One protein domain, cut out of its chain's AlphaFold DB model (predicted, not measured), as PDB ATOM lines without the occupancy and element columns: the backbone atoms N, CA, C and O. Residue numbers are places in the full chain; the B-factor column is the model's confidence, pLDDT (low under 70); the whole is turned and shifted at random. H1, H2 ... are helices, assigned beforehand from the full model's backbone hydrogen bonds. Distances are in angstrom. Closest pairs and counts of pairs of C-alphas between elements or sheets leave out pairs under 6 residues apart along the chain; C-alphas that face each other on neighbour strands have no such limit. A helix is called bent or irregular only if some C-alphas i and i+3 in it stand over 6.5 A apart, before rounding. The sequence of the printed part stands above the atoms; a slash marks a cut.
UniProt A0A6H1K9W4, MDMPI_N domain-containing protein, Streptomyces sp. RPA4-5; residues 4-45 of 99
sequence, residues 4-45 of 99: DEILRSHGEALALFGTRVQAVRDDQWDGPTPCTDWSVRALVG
ATOM      1  N   ASP A   4     -21.673 -10.209  -7.008       90.88
ATOM      2  CA  ASP A   4     -21.618  -8.837  -6.488       90.88
ATOM      3  C   ASP A   4     -20.222  -8.471  -5.964       90.88
ATOM      4  O   ASP A   4     -19.743  -7.344  -6.132       90.88
ATOM      5  N   GLU A   5     -19.521  -9.435  -5.365       94.06
ATOM      6  CA  GLU A   5     -18.146  -9.253  -4.906       94.06
ATOM      7  C   GLU A   5     -17.185  -9.052  -6.088       94.06
ATOM      8  O   GLU A   5     -16.319  -8.169  -6.034       94.06
ATOM      9  N   ILE A   6     -17.369  -9.822  -7.169       94.06
ATOM     10  CA  ILE A   6     -16.589  -9.695  -8.410       94.06
ATOM     11  C   ILE A   6     -16.806  -8.316  -9.034       94.06
ATOM     12  O   ILE A   6     -15.832  -7.628  -9.357       94.06
ATOM     13  N   LEU A   7     -18.061  -7.883  -9.174       95.38
ATOM     14  CA  LEU A   7     -18.396  -6.593  -9.779       95.38
ATOM     15  C   LEU A   7     -17.866  -5.414  -8.955       95.38
ATOM     16  O   LEU A   7     -17.312  -4.467  -9.520       95.38
ATOM     17  N   ARG A   8     -17.962  -5.483  -7.622       94.81
ATOM     18  CA  ARG A   8     -17.403  -4.457  -6.729       94.81
ATOM     19  C   ARG A   8     -15.882  -4.363  -6.861       94.81
ATOM     20  O   ARG A   8     -15.352  -3.269  -7.052       94.81
ATOM     21  N   SER A   9     -15.187  -5.501  -6.801       95.38
ATOM     22  CA  SER A   9     -13.727  -5.565  -6.950       95.38
ATOM     23  C   SER A   9     -13.274  -5.032  -8.315       95.38
ATOM     24  O   SER A   9     -12.311  -4.269  -8.415       95.38
ATOM     25  N   HIS A  10     -14.023  -5.353  -9.374       93.25
ATOM     26  CA  HIS A  10     -13.779  -4.827 -10.713       93.25
ATOM     27  C   HIS A  10     -13.914  -3.296 -10.773       93.25
ATOM     28  O   HIS A  10     -13.043  -2.620 -11.326       93.25
ATOM     29  N   GLY A  11     -14.958  -2.733 -10.157       95.81
ATOM     30  CA  GLY A  11     -15.154  -1.283 -10.080       95.81
ATOM     31  C   GLY A  11     -14.027  -0.563  -9.331       95.81
ATOM     32  O   GLY A  11     -13.514   0.452  -9.806       95.81
ATOM     33  N   GLU A  12     -13.589  -1.114  -8.195       97.44
ATOM     34  CA  GLU A  12     -12.458  -0.586  -7.417       97.44
ATOM     35  C   GLU A  12     -11.150  -0.613  -8.227       97.44
ATOM     36  O   GLU A  12     -10.404   0.372  -8.246       97.44
ATOM     37  N   ALA A  13     -10.896  -1.704  -8.955       95.88
ATOM     38  CA  ALA A  13      -9.727  -1.838  -9.820       95.88
ATOM     39  C   ALA A  13      -9.714  -0.796 -10.954       95.88
ATOM     40  O   ALA A  13      -8.684  -0.151 -11.177       95.88
ATOM     41  N   LEU A  14     -10.848  -0.576 -11.631       95.38
ATOM     42  CA  LEU A  14     -10.959   0.437 -12.688       95.38
ATOM     43  C   LEU A  14     -10.752   1.861 -12.151       95.38
ATOM     44  O   LEU A  14     -10.060   2.658 -12.790       95.38
ATOM     45  N   ALA A  15     -11.283   2.181 -10.968       95.19
ATOM     46  CA  ALA A  15     -11.093   3.493 -10.345       95.19
ATOM     47  C   ALA A  15      -9.617   3.753  -9.992       95.19
ATOM     48  O   ALA A  15      -9.071   4.830 -10.267       95.19
ATOM     49  N   LEU A  16      -8.939   2.750  -9.426       96.75
ATOM     50  CA  LEU A  16      -7.515   2.824  -9.095       96.75
ATOM     51  C   LEU A  16      -6.632   2.944 -10.342       96.75
ATOM     52  O   LEU A  16      -5.646   3.689 -10.313       96.75
ATOM     53  N   PHE A  17      -6.971   2.228 -11.414       94.19
ATOM     54  CA  PHE A  17      -6.295   2.329 -12.706       94.19
ATOM     55  C   PHE A  17      -6.472   3.726 -13.312       94.19
ATOM     56  O   PHE A  17      -5.479   4.398 -13.594       94.19
ATOM     57  N   GLY A  18      -7.714   4.209 -13.418       93.50
ATOM     58  CA  GLY A  18      -8.023   5.523 -13.985       93.50
ATOM     59  C   GLY A  18      -7.315   6.667 -13.258       93.50
ATOM     60  O   GLY A  18      -6.717   7.524 -13.904       93.50
ATOM     61  N   THR A  19      -7.272   6.620 -11.920       97.06
ATOM     62  CA  THR A  19      -6.546   7.607 -11.093       97.06
ATOM     63  C   THR A  19      -5.057   7.688 -11.461       97.06
ATOM     64  O   THR A  19      -4.467   8.765 -11.432       97.06
ATOM     65  N   ARG A  20      -4.429   6.560 -11.823       95.25
ATOM     66  CA  ARG A  20      -3.004   6.504 -12.199       95.25
ATOM     67  C   ARG A  20      -2.763   6.980 -13.626       95.25
ATOM     68  O   ARG A  20      -1.824   7.739 -13.839       95.25
ATOM     69  N   VAL A  21      -3.610   6.582 -14.576       94.00
ATOM     70  CA  VAL A  21      -3.528   7.041 -15.976       94.00
ATOM     71  C   VAL A  21      -3.683   8.562 -16.055       94.00
ATOM     72  O   VAL A  21      -2.924   9.219 -16.756       94.00
ATOM     73  N   GLN A  22      -4.600   9.135 -15.272       92.44
ATOM     74  CA  GLN A  22      -4.822  10.585 -15.208       92.44
ATOM     75  C   GLN A  22      -3.642  11.374 -14.613       92.44
ATOM     76  O   GLN A  22      -3.558  12.581 -14.820       92.44
ATOM     77  N   ALA A  23      -2.740  10.720 -13.878       95.38
ATOM     78  CA  ALA A  23      -1.560  11.358 -13.299       95.38
ATOM     79  C   ALA A  23      -0.344  11.380 -14.250       95.38
ATOM     80  O   ALA A  23       0.676  11.983 -13.909       95.38
ATOM     81  N   VAL A  24      -0.428  10.725 -15.416       93.44
ATOM     82  CA  VAL A  24       0.633  10.717 -16.436       93.44
ATOM     83  C   VAL A  24       0.660  12.075 -17.135       93.44
ATOM     84  O   VAL A  24      -0.334  12.505 -17.718       93.44
ATOM     85  N   ARG A  25       1.799  12.768 -17.070       92.38
ATOM     86  CA  ARG A  25       2.012  14.034 -17.784       92.38
ATOM     87  C   ARG A  25       2.297  13.792 -19.269       92.38
ATOM     88  O   ARG A  25       2.767  12.720 -19.642       92.38
ATOM     89  N   ASP A  26       2.121  14.824 -20.091       86.50
ATOM     90  CA  ASP A  26       2.341  14.751 -21.543       86.50
ATOM     91  C   ASP A  26       3.749  14.254 -21.923       86.50
ATOM     92  O   ASP A  26       3.898  13.448 -22.836       86.50
ATOM     93  N   ASP A  27       4.779  14.666 -21.175       90.06
ATOM     94  CA  ASP A  27       6.179  14.260 -21.376       90.06
ATOM     95  C   ASP A  27       6.478  12.807 -20.963       90.06
ATOM     96  O   ASP A  27       7.584  12.315 -21.181       90.06
ATOM     97  N   GLN A  28       5.519  12.114 -20.342       93.50
ATOM     98  CA  GLN A  28       5.711  10.779 -19.771       93.50
ATOM     99  C   GLN A  28       5.072   9.657 -20.588       93.50
ATOM    100  O   GLN A  28       5.354   8.489 -20.311       93.50
ATOM    101  N   TRP A  29       4.239   9.973 -21.582       91.31
ATOM    102  CA  TRP A  29       3.549   8.959 -22.388       91.31
ATOM    103  C   TRP A  29       4.502   8.028 -23.139       91.31
ATOM    104  O   TRP A  29       4.199   6.844 -23.294       91.31
ATOM    105  N   ASP A  30       5.677   8.543 -23.503       90.19
ATOM    106  CA  ASP A  30       6.749   7.806 -24.180       90.19
ATOM    107  C   ASP A  30       7.844   7.319 -23.211       90.19
ATOM    108  O   ASP A  30       8.891   6.824 -23.627       90.19
ATOM    109  N   GLY A  31       7.608   7.460 -21.902       91.12
ATOM    110  CA  GLY A  31       8.528   7.029 -20.857       91.12
ATOM    111  C   GLY A  31       8.700   5.503 -20.799       91.12
ATOM    112  O   GLY A  31       7.801   4.758 -21.206       91.12
ATOM    113  N   PRO A  32       9.841   5.018 -20.269       88.75
ATOM    114  CA  PRO A  32      10.142   3.593 -20.198       88.75
ATOM    115  C   PRO A  32       9.215   2.875 -19.215       88.75
ATOM    116  O   PRO A  32       8.882   3.400 -18.151       88.75
ATOM    117  N   THR A  33       8.865   1.633 -19.536       90.94
ATOM    118  CA  THR A  33       8.148   0.732 -18.627       90.94
ATOM    119  C   THR A  33       8.990  -0.524 -18.353       90.94
ATOM    120  O   THR A  33       9.953  -0.785 -19.079       90.94
ATOM    121  N   PRO A  34       8.677  -1.321 -17.310       92.75
ATOM    122  CA  PRO A  34       9.358  -2.597 -17.067       92.75
ATOM    123  C   PRO A  34       9.254  -3.580 -18.243       92.75
ATOM    124  O   PRO A  34      10.152  -4.395 -18.445       92.75
ATOM    125  N   CYS A  35       8.180  -3.484 -19.031       88.50
ATOM    126  CA  CYS A  35       8.081  -4.116 -20.338       88.50
ATOM    127  C   CYS A  35       8.796  -3.206 -21.339       88.50
ATOM    128  O   CYS A  35       8.189  -2.296 -21.891       88.50
ATOM    129  N   THR A  36      10.093  -3.420 -21.550       87.56
ATOM    130  CA  THR A  36      10.961  -2.486 -22.295       87.56
ATOM    131  C   THR A  36      10.502  -2.179 -23.720       87.56
ATOM    132  O   THR A  36      10.881  -1.148 -24.265       87.56
ATOM    133  N   ASP A  37       9.674  -3.040 -24.307       87.19
ATOM    134  CA  ASP A  37       9.101  -2.844 -25.640       87.19
ATOM    135  C   ASP A  37       7.905  -1.875 -25.652       87.19
ATOM    136  O   ASP A  37       7.385  -1.549 -26.719       87.19
ATOM    137  N   TRP A  38       7.392  -1.470 -24.487       88.38
ATOM    138  CA  TRP A  38       6.139  -0.732 -24.347       88.38
ATOM    139  C   TRP A  38       6.385   0.623 -23.685       88.38
ATOM    140  O   TRP A  38       6.931   0.706 -22.582       88.38
ATOM    141  N   SER A  39       5.918   1.688 -24.338       90.81
ATOM    142  CA  SER A  39       5.745   2.990 -23.697       90.81
ATOM    143  C   SER A  39       4.551   2.968 -22.741       90.81
ATOM    144  O   SER A  39       3.709   2.068 -22.801       90.81
ATOM    145  N   VAL A  40       4.426   3.977 -21.875       91.44
ATOM    146  CA  VAL A  40       3.236   4.133 -21.017       91.44
ATOM    147  C   VAL A  40       1.960   4.169 -21.863       91.44
ATOM    148  O   VAL A  40       0.971   3.533 -21.504       91.44
ATOM    149  N   ARG A  41       1.999   4.836 -23.023       89.94
ATOM    150  CA  ARG A  41       0.897   4.870 -23.996       89.94
ATOM    151  C   ARG A  41       0.504   3.476 -24.491       89.94
ATOM    152  O   ARG A  41      -0.679   3.137 -24.470       89.94
ATOM    153  N   ALA A  42       1.485   2.673 -24.906       86.38
ATOM    154  CA  ALA A  42       1.257   1.298 -25.347       86.38
ATOM    155  C   ALA A  42       0.728   0.423 -24.198       86.38
ATOM    156  O   ALA A  42      -0.205  -0.355 -24.386       86.38
ATOM    157  N   LEU A  43       1.263   0.615 -22.989       89.88
ATOM    158  CA  LEU A  43       0.888  -0.138 -21.796       89.88
ATOM    159  C   LEU A  43      -0.573   0.040 -21.388       89.88
ATOM    160  O   LEU A  43      -1.189  -0.914 -20.914       89.88
ATOM    161  N   VAL A  44      -1.138   1.231 -21.571       89.38
ATOM    162  CA  VAL A  44      -2.537   1.509 -21.209       89.38
ATOM    163  C   VAL A  44      -3.509   1.358 -22.385       89.38
ATOM    164  O   VAL A  44      -4.694   1.639 -22.223       89.38
ATOM    165  N   GLY A  45      -3.028   0.951 -23.566       84.12
ATOM    166  CA  GLY A  45      -3.846   0.859 -24.780       84.12
ATOM    167  C   GLY A  45      -4.308   2.218 -25.319       84.12
ATOM    168  O   GLY A  45      -5.327   2.292 -26.003       84.12
TER     169      GLY A  45
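What this domain is: This is residues 4 to 45 of the 99 residues of the protein "MDMPI_N domain-containing protein" of Streptomyces sp. RPA4-5 (UniProt A0A6H1K9W4). One long helix, H1, makes the length of the model like a shaft, and its residues 4 to 16 stick out free of the rest. After Val 21 at the far end of H1, a wide loop, residues 22 to 39, swings out and folds back to the small helix H2, four residues long, which stays clear of H1. The printed part has 42 residues with two named helices, H1 then H2, and no named strand; its class is all helix. It is loose, with a radius of gyration of the C-alphas of 12.9 A, and elongated, with spans of 38 by 20 by 14 A.

How they stand to each other: H1, residues 4 to 21, is the longest helix, and its residues 4 to 16 stand free. H2, residues 40 to 43, is apart from H1, with no C-alpha of the one within 8 A of the other. In H1 every O i to N i+4 pair is within hydrogen-bond range; H2 is too short for such a pair, and its one O i to N i+3 pair is within range. Neither helix is bent.

Where its parts are: H1 runs from Asp 4, C-alpha at (-21.618, -8.837, -6.488), to Val 21, C-alpha at (-3.528, 7.041, -15.976), 25.9 A from first to last C-alpha. Residues 26 to 28, within the link, are a helical run too short to bear a name. H2 runs from Val 40 to Leu 43, whose C-alpha is at (0.888, -0.138, -21.796), 4.9 A from first to last C-alpha.

The domain as a whole: The two C-alphas farthest apart are those of Asp 4 and Asp 27, at 39.1 A; those of Asp 4 and Gly 45, the first and last printed residues, are 27.3 A apart. The link from H1 to H2, 18 residues, is long. The printed part has no cut. The mean pLDDT of the printed part is 92.2, and no printed residue is under 70.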